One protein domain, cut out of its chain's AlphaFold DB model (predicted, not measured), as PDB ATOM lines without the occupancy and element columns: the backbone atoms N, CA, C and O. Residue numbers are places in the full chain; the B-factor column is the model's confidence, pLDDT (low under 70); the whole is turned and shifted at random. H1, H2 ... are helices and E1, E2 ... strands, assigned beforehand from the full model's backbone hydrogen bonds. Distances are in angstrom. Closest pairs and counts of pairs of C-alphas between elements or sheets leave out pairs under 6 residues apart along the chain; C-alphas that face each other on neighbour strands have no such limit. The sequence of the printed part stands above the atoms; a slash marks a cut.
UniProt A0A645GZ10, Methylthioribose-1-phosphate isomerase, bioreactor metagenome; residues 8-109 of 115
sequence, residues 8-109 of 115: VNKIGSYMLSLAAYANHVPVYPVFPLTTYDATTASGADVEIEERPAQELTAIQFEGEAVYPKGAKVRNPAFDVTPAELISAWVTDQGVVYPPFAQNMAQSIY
ATOM      1  N   VAL A   8      32.896  22.783 -22.068       98.31
ATOM      2  CA  VAL A   8      33.439  24.078 -22.490       98.31
ATOM      3  C   VAL A   8      34.443  24.526 -21.445       98.31
ATOM      4  O   VAL A   8      34.075  24.755 -20.291       98.31
ATOM      5  N   ASN A   9      35.716  24.597 -21.825       98.31
ATOM      6  CA  ASN A   9      36.805  24.939 -20.915       98.31
ATOM      7  C   ASN A   9      37.879  25.770 -21.625       98.31
ATOM      8  O   ASN A   9      37.781  26.044 -22.814       98.31
ATOM      9  N   LYS A  10      38.877  26.255 -20.877       97.94
ATOM     10  CA  LYS A  10      39.981  27.066 -21.404       97.94
ATOM     11  C   LYS A  10      40.581  26.425 -22.665       97.94
ATOM     12  O   LYS A  10      40.843  25.219 -22.667       97.94
ATOM     13  N   ILE A  11      40.815  27.252 -23.690       98.19
ATOM     14  CA  ILE A  11      41.422  26.851 -24.967       98.19
ATOM     15  C   ILE A  11      42.665  25.976 -24.739       98.19
ATOM     16  O   ILE A  11      43.516  26.288 -23.904       98.19
ATOM     17  N   GLY A  12      42.742  24.860 -25.460       98.06
ATOM     18  CA  GLY A  12      43.746  23.809 -25.301       98.06
ATOM     19  C   GLY A  12      43.218  22.547 -24.608       98.06
ATOM     20  O   GLY A  12      43.835  21.490 -24.748       98.06
ATOM     21  N   SER A  13      42.075  22.609 -23.914       98.44
ATOM     22  CA  SER A  13      41.487  21.447 -23.229       98.44
ATOM     23  C   SER A  13      41.075  20.346 -24.207       98.44
ATOM     24  O   SER A  13      41.333  19.168 -23.947       98.44
ATOM     25  N   TYR A  14      40.526  20.716 -25.367       98.56
ATOM     26  CA  TYR A  14      40.188  19.762 -26.425       98.56
ATOM     27  C   TYR A  14      41.427  19.021 -26.941       98.56
ATOM     28  O   TYR A  14      41.431  17.794 -27.035       98.56
ATOM     29  N   MET A  15      42.512  19.754 -27.207       98.50
ATOM     30  CA  MET A  15      43.768  19.173 -27.687       98.50
ATOM     31  C   MET A  15      44.381  18.210 -26.661       98.50
ATOM     32  O   MET A  15      44.830  17.125 -27.029       98.50
ATOM     33  N   LEU A  16      44.370  18.577 -25.374       98.50
ATOM     34  CA  LEU A  16      44.827  17.694 -24.296       98.50
ATOM     35  C   LEU A  16      43.979  16.422 -24.216       98.50
ATOM     36  O   LEU A  16      44.522  15.329 -24.062       98.50
ATOM     37  N   SER A  17      42.664  16.554 -24.374       98.62
ATOM     38  CA  SER A  17      41.733  15.426 -24.317       98.62
ATOM     39  C   SER A  17      41.890  14.484 -25.510       98.62
ATOM     40  O   SER A  17      41.877  13.271 -25.330       98.62
ATOM     41  N   LEU A  18      42.136  15.012 -26.715       98.62
ATOM     42  CA  LEU A  18      42.493  14.203 -27.886       98.62
ATOM     43  C   LEU A  18      43.788  13.416 -27.664       98.62
ATOM     44  O   LEU A  18      43.847  12.225 -27.969       98.62
ATOM     45  N   ALA A  19      44.823  14.067 -27.129       98.69
ATOM     46  CA  ALA A  19      46.093  13.409 -26.844       98.69
ATOM     47  C   ALA A  19      45.927  12.299 -25.794       98.69
ATOM     48  O   ALA A  19      46.465  11.205 -25.967       98.69
ATOM     49  N   ALA A  20      45.153  12.553 -24.736       98.69
ATOM     50  CA  ALA A  20      44.839  11.561 -23.714       98.69
ATOM     51  C   ALA A  20      44.057  10.374 -24.297       98.69
ATOM     52  O   ALA A  20      44.453   9.225 -24.098       98.69
ATOM     53  N   TYR A  21      43.023  10.648 -25.097       98.00
ATOM     54  CA  TYR A  21      42.224   9.630 -25.777       98.00
ATOM     55  C   TYR A  21      43.085   8.727 -26.672       98.00
ATOM     56  O   TYR A  21      43.019   7.503 -26.564       98.00
ATOM     57  N   ALA A  22      43.962   9.322 -27.488       98.50
ATOM     58  CA  ALA A  22      44.876   8.590 -28.364       98.50
ATOM     59  C   ALA A  22      45.884   7.704 -27.606       98.50
ATOM     60  O   ALA A  22      46.408   6.753 -28.178       98.50
ATOM     61  N   ASN A  23      46.148   8.003 -26.332       98.62
ATOM     62  CA  ASN A  23      47.061   7.246 -25.471       98.62
ATOM     63  C   ASN A  23      46.331   6.405 -24.410       98.62
ATOM     64  O   ASN A  23      46.971   5.898 -23.492       98.62
ATOM     65  N   HIS A  24      45.007   6.254 -24.516       97.94
ATOM     66  CA  HIS A  24      44.184   5.512 -23.554       97.94
ATOM     67  C   HIS A  24      44.319   6.008 -22.102       97.94
ATOM     68  O   HIS A  24      44.210   5.234 -21.149       97.94
ATOM     69  N   VAL A  25      44.554   7.309 -21.926       98.69
ATOM     70  CA  VAL A  25      44.603   7.969 -20.618       98.69
ATOM     71  C   VAL A  25      43.227   8.571 -20.323       98.69
ATOM     72  O   VAL A  25      42.689   9.286 -21.171       98.69
ATOM     73  N   PRO A  26      42.635   8.313 -19.144       98.44
ATOM     74  CA  PRO A  26      41.313   8.831 -18.826       98.44
ATOM     75  C   PRO A  26      41.334  10.341 -18.547       98.44
ATOM     76  O   PRO A  26      42.271  10.864 -17.940       98.44
ATOM     77  N   VAL A  27      40.263  11.029 -18.948       98.62
ATOM     78  CA  VAL A  27      40.088  12.481 -18.782       98.62
ATOM     79  C   VAL A  27      38.915  12.759 -17.852       98.62
ATOM     80  O   VAL A  27      37.815  12.237 -18.052       98.62
ATOM     81  N   TYR A  28      39.146  13.619 -16.859       98.25
ATOM     82  CA  TYR A  28      38.165  13.976 -15.837       98.25
ATOM     83  C   TYR A  28      38.060  15.498 -15.679       98.25
ATOM     84  O   TYR A  28      38.924  16.104 -15.040       98.25
ATOM     85  N   PRO A  29      37.021  16.150 -16.223       97.81
ATOM     86  CA  PRO A  29      36.677  17.504 -15.834       97.81
ATOM     87  C   PRO A  29      36.165  17.501 -14.390       97.81
ATOM     88  O   PRO A  29      35.310  16.695 -14.006       97.81
ATOM     89  N   VAL A  30      36.692  18.430 -13.597       97.88
ATOM     90  CA  VAL A  30      36.315  18.629 -12.197       97.88
ATOM     91  C   VAL A  30      35.627  19.980 -12.077       97.88
ATOM     92  O   VAL A  30      36.226  21.002 -12.409       97.88
ATOM     93  N   PHE A  31      34.372  20.000 -11.638       96.75
ATOM     94  CA  PHE A  31      33.580  21.230 -11.579       96.75
ATOM     95  C   PHE A  31      32.452  21.136 -10.542       96.75
ATOM     96  O   PHE A  31      31.904  20.056 -10.339       96.75
ATOM     97  N   PRO A  32      32.058  22.246  -9.888       95.56
ATOM     98  CA  PRO A  32      30.860  22.251  -9.055       95.56
ATOM     99  C   PRO A  32      29.612  22.098  -9.928       95.56
ATOM    100  O   PRO A  32      29.562  22.654 -11.026       95.56
ATOM    101  N   LEU A  33      28.577  21.417  -9.431       92.12
ATOM    102  CA  LEU A  33      27.346  21.141 -10.178       92.12
ATOM    103  C   LEU A  33      26.685  22.410 -10.742       92.12
ATOM    104  O   LEU A  33      26.060  22.367 -11.795       92.12
ATOM    105  N   THR A  34      26.891  23.565 -10.112       94.25
ATOM    106  CA  THR A  34      26.441  24.874 -10.615       94.25
ATOM    107  C   THR A  34      27.020  25.267 -11.983       94.25
ATOM    108  O   THR A  34      26.503  26.183 -12.611       94.25
ATOM    109  N   THR A  35      28.074  24.595 -12.458       95.62
ATOM    110  CA  THR A  35      28.684  24.797 -13.790       95.62
ATOM    111  C   THR A  35      28.041  23.914 -14.872       95.62
ATOM    112  O   THR A  35      28.349  24.042 -16.062       95.62
ATOM    113  N   TYR A  36      27.179  22.973 -14.484       94.81
ATOM    114  CA  TYR A  36      26.371  22.207 -15.423       94.81
ATOM    115  C   TYR A  36      25.159  23.031 -15.861       94.81
ATOM    116  O   TYR A  36      24.383  23.503 -15.034       94.81
ATOM    117  N   ASP A  37      24.995  23.166 -17.170       95.00
ATOM    118  CA  ASP A  37      23.867  23.823 -17.802       95.00
ATOM    119  C   ASP A  37      23.050  22.788 -18.582       95.00
ATOM    120  O   ASP A  37      23.429  22.344 -19.666       95.00
ATOM    121  N   ALA A  38      21.909  22.414 -18.005       92.62
ATOM    122  CA  ALA A  38      20.961  21.485 -18.611       92.62
ATOM    123  C   ALA A  38      20.143  22.106 -19.759       92.62
ATOM    124  O   ALA A  38      19.414  21.382 -20.435       92.62
ATOM    125  N   THR A  39      20.199  23.429 -19.943       95.31
ATOM    126  CA  THR A  39      19.402  24.146 -20.950       95.31
ATOM    127  C   THR A  39      20.115  24.245 -22.297       95.31
ATOM    128  O   THR A  39      19.456  24.243 -23.336       95.31
ATOM    129  N   THR A  40      21.448  24.249 -22.291       96.56
ATOM    130  CA  THR A  40      22.274  24.196 -23.500       96.56
ATOM    131  C   THR A  40      22.437  22.748 -23.959       96.56
ATOM    132  O   THR A  40      23.040  21.932 -23.260       96.56
ATOM    133  N   ALA A  41      21.903  22.417 -25.139       96.56
ATOM    134  CA  ALA A  41      21.842  21.039 -25.627       96.56
ATOM    135  C   ALA A  41      23.234  20.438 -25.885       96.56
ATOM    136  O   ALA A  41      23.506  19.316 -25.452       96.56
ATOM    137  N   SER A  42      24.116  21.182 -26.552       97.50
ATOM    138  CA  SER A  42      25.455  20.726 -26.930       97.50
ATOM    139  C   SER A  42      26.494  21.839 -26.876       97.50
ATOM    140  O   SER A  42      26.156  23.020 -26.843       97.50
ATOM    141  N   GLY A  43      27.780  21.482 -26.914       96.88
ATOM    142  CA  GLY A  43      28.851  22.474 -26.994       96.88
ATOM    143  C   GLY A  43      28.822  23.306 -28.282       96.88
ATOM    144  O   GLY A  43      29.351  24.411 -28.297       96.88
ATOM    145  N   ALA A  44      28.162  22.823 -29.343       97.12
ATOM    146  CA  ALA A  44      27.965  23.583 -30.579       97.12
ATOM    147  C   ALA A  44      27.026  24.790 -30.402       97.12
ATOM    148  O   ALA A  44      27.077  25.722 -31.202       97.12
ATOM    149  N   ASP A  45      26.200  24.781 -29.353       97.50
ATOM    150  CA  ASP A  45      25.260  25.857 -29.032       97.50
ATOM    151  C   ASP A  45      25.897  26.945 -28.142       97.50
ATOM    152  O   ASP A  45      25.250  27.939 -27.815       97.50
ATOM    153  N   VAL A  46      27.165  26.773 -27.740       96.94
ATOM    154  CA  VAL A  46      27.881  27.722 -26.879       96.94
ATOM    155  C   VAL A  46      28.652  28.732 -27.722       96.94
ATOM    156  O   VAL A  46      29.554  28.380 -28.481       96.94
ATOM    157  N   GLU A  47      28.341  30.015 -27.542       97.12
ATOM    158  CA  GLU A  47      29.138  31.101 -28.109       97.12
ATOM    159  C   GLU A  47      30.501  31.179 -27.405       97.12
ATOM    160  O   GLU A  47      30.594  31.413 -26.198       97.12
ATOM    161  N   ILE A  48      31.576  30.967 -28.165       97.44
ATOM    162  CA  ILE A  48      32.941  31.034 -27.645       97.44
ATOM    163  C   ILE A  48      33.421  32.483 -27.653       97.44
ATOM    164  O   ILE A  48      33.556  33.100 -28.709       97.44
ATOM    165  N   GLU A  49      33.734  32.998 -26.464       97.31
ATOM    166  CA  GLU A  49      34.344  34.316 -26.281       97.31
ATOM    167  C   GLU A  49      35.654  34.430 -27.081       97.31
ATOM    168  O   GLU A  49      36.589  33.650 -26.885       97.31
ATOM    169  N   GLU A  50      35.749  35.442 -27.942       97.44
ATOM    170  CA  GLU A  50      36.995  35.869 -28.586       97.44
ATOM    171  C   GLU A  50      37.552  37.084 -27.835       97.44
ATOM    172  O   GLU A  50      36.900  38.126 -27.725       97.44
ATOM    173  N   ARG A  51      38.769  36.954 -27.307       97.38
ATOM    174  CA  ARG A  51      39.427  37.992 -26.506       97.38
ATOM    175  C   ARG A  51      40.216  38.976 -27.371       97.38
ATOM    176  O   ARG A  51      40.550  38.670 -28.519       97.38
ATOM    177  N   PRO A  52      40.564  40.165 -26.841       96.75
ATOM    178  CA  PRO A  52      41.334  41.154 -27.587       96.75
ATOM    179  C   PRO A  52      42.643  40.577 -28.142       96.75
ATOM    180  O   PRO A  52      43.395  39.901 -27.437       96.75
ATOM    181  N   ALA A  53      42.949  40.877 -29.407       94.81
ATOM    182  CA  ALA A  53      44.160  40.396 -30.078       94.81
ATOM    183  C   ALA A  53      45.451  40.864 -29.384       94.81
ATOM    184  O   ALA A  53      46.476  40.189 -29.445       94.81
ATOM    185  N   GLN A  54      45.387  42.004 -28.693       94.00
ATOM    186  CA  GLN A  54      46.500  42.615 -27.974       94.00
ATOM    187  C   GLN A  54      47.078  41.699 -26.892       94.00
ATOM    188  O   GLN A  54      48.275  41.787 -26.636       94.00
ATOM    189  N   GLU A  55      46.285  40.790 -26.314       93.94
ATOM    190  CA  GLU A  55      46.791  39.796 -25.354       93.94
ATOM    191  C   GLU A  55      47.870  38.888 -25.962       93.94
ATOM    192  O   GLU A  55      48.737  38.401 -25.242       93.94
ATOM    193  N   LEU A  56      47.841  38.695 -27.285       93.50
ATOM    194  CA  LEU A  56      48.828  37.917 -28.030       93.50
ATOM    195  C   LEU A  56      49.841  38.818 -28.748       93.50
ATOM    196  O   LEU A  56      51.039  38.546 -28.724       93.50
ATOM    197  N   THR A  57      49.394  39.909 -29.380       93.69
ATOM    198  CA  THR A  57      50.281  40.744 -30.212       93.69
ATOM    199  C   THR A  57      51.182  41.685 -29.421       93.69
ATOM    200  O   THR A  57      52.147  42.195 -29.983       93.69
ATOM    201  N   ALA A  58      50.864  41.970 -28.152       93.06
ATOM    202  CA  ALA A  58      51.674  42.844 -27.300       93.06
ATOM    203  C   ALA A  58      52.796  42.101 -26.555       93.06
ATOM    204  O   ALA A  58      53.556  42.730 -25.821       93.06
ATOM    205  N   ILE A  59      52.910  40.778 -26.724       94.06
ATOM    206  CA  ILE A  59      53.964  39.985 -26.088       94.06
ATOM    207  C   ILE A  59      55.324  40.384 -26.678       94.06
ATOM    208  O   ILE A  59      55.499  40.481 -27.897       94.06
ATOM    209  N   GLN A  60      56.297  40.598 -25.795       95.25
ATOM    210  CA  GLN A  60      57.674  40.925 -26.148       95.25
ATOM    211  C   GLN A  60      58.644  39.967 -25.460       95.25
ATOM    212  O   GLN A  60      58.409  39.538 -24.330       95.25
ATOM    213  N   PHE A  61      59.745  39.660 -26.136       95.06
ATOM    214  CA  PHE A  61      60.866  38.897 -25.606       95.06
ATOM    215  C   PHE A  61      62.143  39.692 -25.864       95.06
ATOM    216  O   PHE A  61      62.387  40.110 -26.990       95.06
ATOM    217  N   GLU A  62      62.910  39.969 -24.808       96.38
ATOM    218  CA  GLU A  62      64.121  40.811 -24.875       96.38
ATOM    219  C   GLU A  62      63.891  42.201 -25.509       96.38
ATOM    220  O   GLU A  62      64.773  42.773 -26.139       96.38
ATOM    221  N   GLY A  63      62.694  42.768 -25.316       93.56
ATOM    222  CA  GLY A  63      62.303  44.073 -25.865       93.56
ATOM    223  C   GLY A  63      61.809  44.032 -27.313       93.56
ATOM    224  O   GLY A  63      61.316  45.041 -27.812       93.56
ATOM    225  N   GLU A  64      61.865  42.870 -27.964       92.94
ATOM    226  CA  GLU A  64      61.403  42.674 -29.334       92.94
ATOM    227  C   GLU A  64      60.018  42.024 -29.364       92.94
ATOM    228  O   GLU A  64      59.695  41.147 -28.560       92.94
ATOM    229  N   ALA A  65      59.175  42.442 -30.309       92.62
ATOM    230  CA  ALA A  65      57.868  41.824 -30.501       92.62
ATOM    231  C   ALA A  65      58.033  40.372 -30.973       92.62
ATOM    232  O   ALA A  65      58.649  40.116 -32.007       92.62
ATOM    233  N   VAL A  66      57.421  39.420 -30.260       93.38
ATOM    234  CA  VAL A  66      57.422  38.003 -30.686       93.38
ATOM    235  C   VAL A  66      56.395  37.724 -31.783       93.38
ATOM    236  O   VAL A  66      56.396  36.663 -32.403       93.38
ATOM    237  N   TYR A  67      55.491  38.676 -32.010       92.31
ATOM    238  CA  TYR A  67      54.403  38.560 -32.961       92.31
ATOM    239  C   TYR A  67      54.785  39.141 -34.335       92.31
ATOM    240  O   TYR A  67      55.240  40.287 -34.409       92.31
ATOM    241  N   PRO A  68      54.548  38.423 -35.450       90.75
ATOM    242  CA  PRO A  68      54.833  38.941 -36.784       90.75
ATOM    243  C   PRO A  68      53.994  40.176 -37.132       90.75
ATOM    244  O   PRO A  68      52.762  40.171 -37.052       90.75
ATOM    245  N   LYS A  69      54.649  41.242 -37.600       88.12
ATOM    246  CA  LYS A  69      53.970  42.482 -37.999       88.12
ATOM    247  C   LYS A  69      52.913  42.215 -39.080       88.12
ATOM    248  O   LYS A  69      53.221  41.687 -40.143       88.12
ATOM    249  N   GLY A  70      51.672  42.633 -38.820       86.75
ATOM    250  CA  GLY A  70      50.559  42.539 -39.774       86.75
ATOM    251  C   GLY A  70      49.877  41.169 -39.863       86.75
ATOM    252  O   GLY A  70      48.929  41.027 -40.637       86.75
ATOM    253  N   ALA A  71      50.305  40.171 -39.083       90.88
ATOM    254  CA  ALA A  71      49.588  38.904 -39.012       90.88
ATOM    255  C   ALA A  71      48.179  39.102 -38.418       90.88
ATOM    256  O   ALA A  71      47.950  39.989 -37.588       90.88
ATOM    257  N   LYS A  72      47.230  38.256 -38.830       93.50
ATOM    258  CA  LYS A  72      45.854  38.240 -38.310       93.50
ATOM    259  C   LYS A  72      45.756  37.303 -37.104       93.50
ATOM    260  O   LYS A  72      46.351  36.231 -37.127       93.50
ATOM    261  N   VAL A  73      44.962  37.684 -36.103       93.38
ATOM    262  CA  VAL A  73      44.781  36.928 -34.851       93.38
ATOM    263  C   VAL A  73      43.373  36.348 -34.749       93.38
ATOM    264  O   VAL A  73      42.397  37.009 -35.098       93.38
ATOM    265  N   ARG A  74      43.293  35.131 -34.209       95.50
ATOM    266  CA  ARG A  74      42.128  34.580 -33.507       95.50
ATOM    267  C   ARG A  74      42.564  34.322 -32.066       95.50
ATOM    268  O   ARG A  74      43.671  33.823 -31.870       95.50
ATOM    269  N   ASN A  75      41.745  34.687 -31.089       96.88
ATOM    270  CA  ASN A  75      42.048  34.512 -29.670       96.88
ATOM    271  C   ASN A  75      40.816  33.971 -28.919       96.88
ATOM    272  O   ASN A  75      40.291  34.647 -28.028       96.88
ATOM    273  N   PRO A  76      40.324  32.768 -29.277       97.88
ATOM    274  CA  PRO A  76      39.233  32.142 -28.548       97.88
ATOM    275  C   PRO A  76      39.687  31.831 -27.119       97.88
ATOM    276  O   PRO A  76      40.714  31.190 -26.894       97.88
ATOM    277  N   ALA A  77      38.918  32.279 -26.132       97.94
ATOM    278  CA  ALA A  77      39.236  32.090 -24.724       97.94
ATOM    279  C   ALA A  77      38.939  30.668 -24.231       97.94
ATOM    280  O   ALA A  77      39.442  30.271 -23.174       97.94
ATOM    281  N   PHE A  78      38.114  29.921 -24.959       98.38
ATOM    282  CA  PHE A  78      37.636  28.592 -24.601       98.38
ATOM    283  C   PHE A  78      37.614  27.679 -25.832       98.38
ATOM    284  O   PHE A  78      37.658  28.151 -26.967       98.38
ATOM    285  N   ASP A  79      37.546  26.375 -25.603       98.44
ATOM    286  CA  ASP A  79      37.194  25.377 -26.602       98.44
ATOM    287  C   ASP A  79      36.119  24.426 -26.072       98.44
ATOM    288  O   ASP A  79      35.763  24.442 -24.889       98.44
ATOM    289  N   VAL A  80      35.587  23.622 -26.989       98.56
ATOM    290  CA  VAL A  80      34.635  22.557 -26.696       98.56
ATOM    291  C   VAL A  80      35.374  21.231 -26.782       98.56
ATOM    292  O   VAL A  80      35.922  20.883 -27.827       98.56
ATOM    293  N   THR A  81      35.357  20.470 -25.696       98.69
ATOM    294  CA  THR A  81      35.781  19.072 -25.669       98.69
ATOM    295  C   THR A  81      34.539  18.177 -25.746       98.69
ATOM    296  O   THR A  81      33.727  18.208 -24.815       98.69
ATOM    297  N   PRO A  82      34.380  17.382 -26.821       98.25
ATOM    298  CA  PRO A  82      33.257  16.463 -26.969       98.25
ATOM    299  C   PRO A  82      33.161  15.447 -25.828       98.25
ATOM    300  O   PRO A  82      34.178  14.919 -25.370       98.25
ATOM    301  N   ALA A  83      31.934  15.126 -25.413       97.69
ATOM    302  CA  ALA A  83      31.651  14.191 -24.320       97.69
ATOM    303  C   ALA A  83      32.307  12.805 -24.491       97.69
ATOM    304  O   ALA A  83      32.664  12.161 -23.507       97.69
ATOM    305  N   GLU A  84      32.491  12.348 -25.731       97.81
ATOM    306  CA  GLU A  84      33.139  11.072 -26.077       97.81
ATOM    307  C   GLU A  84      34.615  10.980 -25.658       97.81
ATOM    308  O   GLU A  84      35.143   9.879 -25.510       97.81
ATOM    309  N   LEU A  85      35.273  12.121 -25.430       98.56
ATOM    310  CA  LEU A  85      36.652  12.181 -24.944       98.56
ATOM    311  C   LEU A  85      36.738  12.180 -23.410       98.56
ATOM    312  O   LEU A  85      37.838  12.178 -22.860       98.56
ATOM    313  N   ILE A  86      35.600  12.201 -22.709       98.38
ATOM    314  CA  ILE A  86      35.527  12.359 -21.256       98.38
ATOM    315  C   ILE A  86      35.176  11.031 -20.583       98.38
ATOM    316  O   ILE A  86      34.173  10.396 -20.898       98.38
ATOM    317  N   SER A  87      35.980  10.624 -19.597       98.19
ATOM    318  CA  SER A  87      35.790   9.354 -18.885       98.19
ATOM    319  C   SER A  87      34.728   9.441 -17.789       98.19
ATOM    320  O   SER A  87      33.901   8.539 -17.664       98.19
ATOM    321  N   ALA A  88      34.740  10.513 -16.994       97.31
ATOM    322  CA  ALA A  88      33.702  10.817 -16.011       97.31
ATOM    323  C   ALA A  88      33.765  12.292 -15.595       97.31
ATOM    324  O   ALA A  88      34.817  12.921 -15.672       97.31
ATOM    325  N   TRP A  89      32.660  12.830 -15.095       97.00
ATOM    326  CA  TRP A  89      32.619  14.123 -14.420       97.00
ATOM    327  C   TRP A  89      32.844  13.942 -12.928       97.00
ATOM    328  O   TRP A  89      32.224  13.074 -12.312       97.00
ATOM    329  N   VAL A  90      33.678  14.790 -12.332       96.56
ATOM    330  CA  VAL A  90      33.858  14.844 -10.878       96.56
ATOM    331  C   VAL A  90      33.236  16.134 -10.366       96.56
ATOM    332  O   VAL A  90      33.672  17.227 -10.725       96.56
ATOM    333  N   THR A  91      32.216  16.001  -9.525       94.38
ATOM    334  CA  THR A  91      31.460  17.130  -8.977       94.38
ATOM    335  C   THR A  91      31.485  17.139  -7.455       94.38
ATOM    336  O   THR A  91      31.851  16.155  -6.812       94.38
ATOM    337  N   ASP A  92      31.032  18.241  -6.865       93.31
ATOM    338  CA  ASP A  92      30.772  18.356  -5.427       93.31
ATOM    339  C   ASP A  92      29.627  17.440  -4.941       93.31
ATOM    340  O   ASP A  92      29.479  17.238  -3.739       93.31
ATOM    341  N   GLN A  93      28.861  16.841  -5.862       89.62
ATOM    342  CA  GLN A  93      27.805  15.856  -5.590       89.62
ATOM    343  C   GLN A  93      28.218  14.413  -5.944       89.62
ATOM    344  O   GLN A  93      27.391  13.503  -5.933       89.62
ATOM    345  N   GLY A  94      29.498  14.179  -6.252       90.75
ATOM    346  CA  GLY A  94      30.036  12.864  -6.601       90.75
ATOM    347  C   GLY A  94      30.436  12.733  -8.071       90.75
ATOM    348  O   GLY A  94      30.626  13.726  -8.777       90.75
ATOM    349  N   VAL A  95      30.610  11.487  -8.522       94.69
ATOM    350  CA  VAL A  95      31.131  11.159  -9.859       94.69
ATOM    351  C   VAL A  95      29.992  10.750 -10.793       94.69
ATOM    352  O   VAL A  95      29.159   9.923 -10.423       94.69
ATOM    353  N   VAL A  96      29.968  11.299 -12.011       95.06
ATOM    354  CA  VAL A  96      28.981  10.975 -13.057       95.06
ATOM    355  C   VAL A  96      29.693  10.330 -14.238       95.06
ATOM    356  O   VAL A  96      30.620  10.915 -14.789       95.06
ATOM    357  N   TYR A  97      29.259   9.141 -14.646       95.56
ATOM    358  CA  TYR A  97      29.803   8.433 -15.809       95.56
ATOM    359  C   TYR A  97      28.910   8.624 -17.047       95.56
ATOM    360  O   TYR A  97      27.704   8.845 -16.886       95.56
ATOM    361  N   PRO A  98      29.447   8.493 -18.275       94.62
ATOM    362  CA  PRO A  98      28.641   8.434 -19.490       94.62
ATOM    363  C   PRO A  98      27.574   7.317 -19.438       94.62
ATOM    364  O   PRO A  98      27.818   6.277 -18.820       94.62
ATOM    365  N   PRO A  99      26.417   7.472 -20.110       94.69
ATOM    366  CA  PRO A  99      25.965   8.672 -20.818       94.69
ATOM    367  C   PRO A  99      25.516   9.777 -19.842       94.69
ATOM    368  O   PRO A  99      24.580   9.597 -19.060       94.69
ATOM    369  N   PHE A 100      26.170  10.944 -19.909       93.88
ATOM    370  CA  PHE A 100      26.053  11.999 -18.893       93.88
ATOM    371  C   PHE A 100      24.624  12.521 -18.724       93.88
ATOM    372  O   PHE A 100      24.139  12.583 -17.599       93.88
ATOM    373  N   ALA A 101      23.917  12.798 -19.825       87.62
ATOM    374  CA  ALA A 101      22.540  13.300 -19.797       87.62
ATOM    375  C   ALA A 101      21.581  12.408 -18.982       87.62
ATOM    376  O   ALA A 101      20.680  12.903 -18.308       87.62
ATOM    377  N   GLN A 102      21.781  11.086 -19.026       89.12
ATOM    378  CA  GLN A 102      20.927  10.115 -18.333       89.12
ATOM    379  C   GLN A 102      21.353   9.949 -16.871       89.12
ATOM    380  O   GLN A 102      20.516   9.905 -15.968       89.12
ATOM    381  N   ASN A 103      22.664   9.881 -16.635       89.88
ATOM    382  CA  ASN A 103      23.218   9.571 -15.320       89.88
ATOM    383  C   ASN A 103      23.279  10.792 -14.390       89.88
ATOM    384  O   ASN A 103      23.295  10.624 -13.171       89.88
ATOM    385  N   MET A 104      23.240  12.013 -14.930       83.25
ATOM    386  CA  MET A 104      23.214  13.253 -14.146       83.25
ATOM    387  C   MET A 104      21.976  13.344 -13.238       83.25
ATOM    388  O   MET A 104      22.067  13.802 -12.104       83.25
ATOM    389  N   ALA A 105      20.817  12.844 -13.679       71.56
ATOM    390  CA  ALA A 105      19.612  12.811 -12.841       71.56
ATOM    391  C   ALA A 105      19.728  11.824 -11.660       71.56
ATOM    392  O   ALA A 105      19.076  12.000 -10.631       71.56
ATOM    393  N   GLN A 106      20.560  10.786 -11.800       65.94
ATOM    394  CA  GLN A 106      20.723   9.718 -10.810       65.94
ATOM    395  C   GLN A 106      21.815  10.045  -9.779       65.94
ATOM    396  O   GLN A 106      21.696   9.671  -8.611       65.94
ATOM    397  N   SER A 107      22.864  10.774 -10.177       61.88
ATOM    398  CA  SER A 107      23.994  11.113  -9.299       61.88
ATOM    399  C   SER A 107      23.625  12.070  -8.162       61.88
ATOM    400  O   SER A 107      24.189  11.959  -7.077       61.88
ATOM    401  N   ILE A 108      22.614  12.927  -8.354       57.47
ATOM    402  CA  ILE A 108      22.121  13.883  -7.342       57.47
ATOM    403  C   ILE A 108      21.531  13.163  -6.104       57.47
ATOM    404  O   ILE A 108      21.481  13.737  -5.016       57.47
ATOM    405  N   TYR A 109      21.128  11.891  -6.224       47.88
ATOM    406  CA  TYR A 109      20.454  11.145  -5.150       47.88
ATOM    407  C   TYR A 109      21.293  10.046  -4.475       47.88
ATOM    408  O   TYR A 109      20.917   9.572  -3.399       47.88
TER     409      TYR A 109
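AT A GLANCE: This is residues 8 to 109 of the 115 residues of the protein "Methylthioribose-1-phosphate isomerase" of bioreactor metagenome (UniProt A0A645GZ10). This model has little regular structure: a small sheet, E1 and E2, with H1 in the middle, the hairpin E3 and E4 with H3 at one end, and a looped arm holding short H2 at the other. The 102 printed residues run E1 H1 H2 E2 E3 E4 H3, both sheets antiparallel, class mixed, 35 residues in named elements. It is loose, radius of gyration of the C-alphas 17.7 A, spanning 56 by 32 by 22 A.

IN THESE COORDINATES: E1 is residues 8 to 10, from C-alpha 8 at (33.439, 24.078, -22.490); H1 is residues 13 to 22, 14.3 A from first to last C-alpha; H2 is residues 54 to 57; E2 is residues 78 to 81, 9.8 A; E3 is residues 89 to 91; E4 is residues 94 to 96; H3 is residues 100 to 107, 9.9 A, and ends with C-alpha 107 at (23.994, 11.113, -9.299).

HOW THE PARTS SIT: N 79 and O 9 of E2 and E1 are 2.8 A apart. The closest C-alphas of H1 and E2, Tyr 14 and Thr 81, are 4.5 A apart. H2 and E1 are apart. In the hairpin E3 and E4, N 89 and O 96 are 2.8 A apart. The closest C-alphas of E4 and H3, Val 96 and Ser 107, are 6.2 A apart. O i to N i+4 pairs are within hydrogen-bond range throughout H1 and in 2 of 4 in H3; H2 is too short for one.

THE WHOLE: The farthest C-alphas, Gly 63 and Tyr 109, are 57.1 A apart. The printed part has no cut; H1 to H2 and H2 to E2 are long links. Residues 106 to 109 have pLDDT under 70.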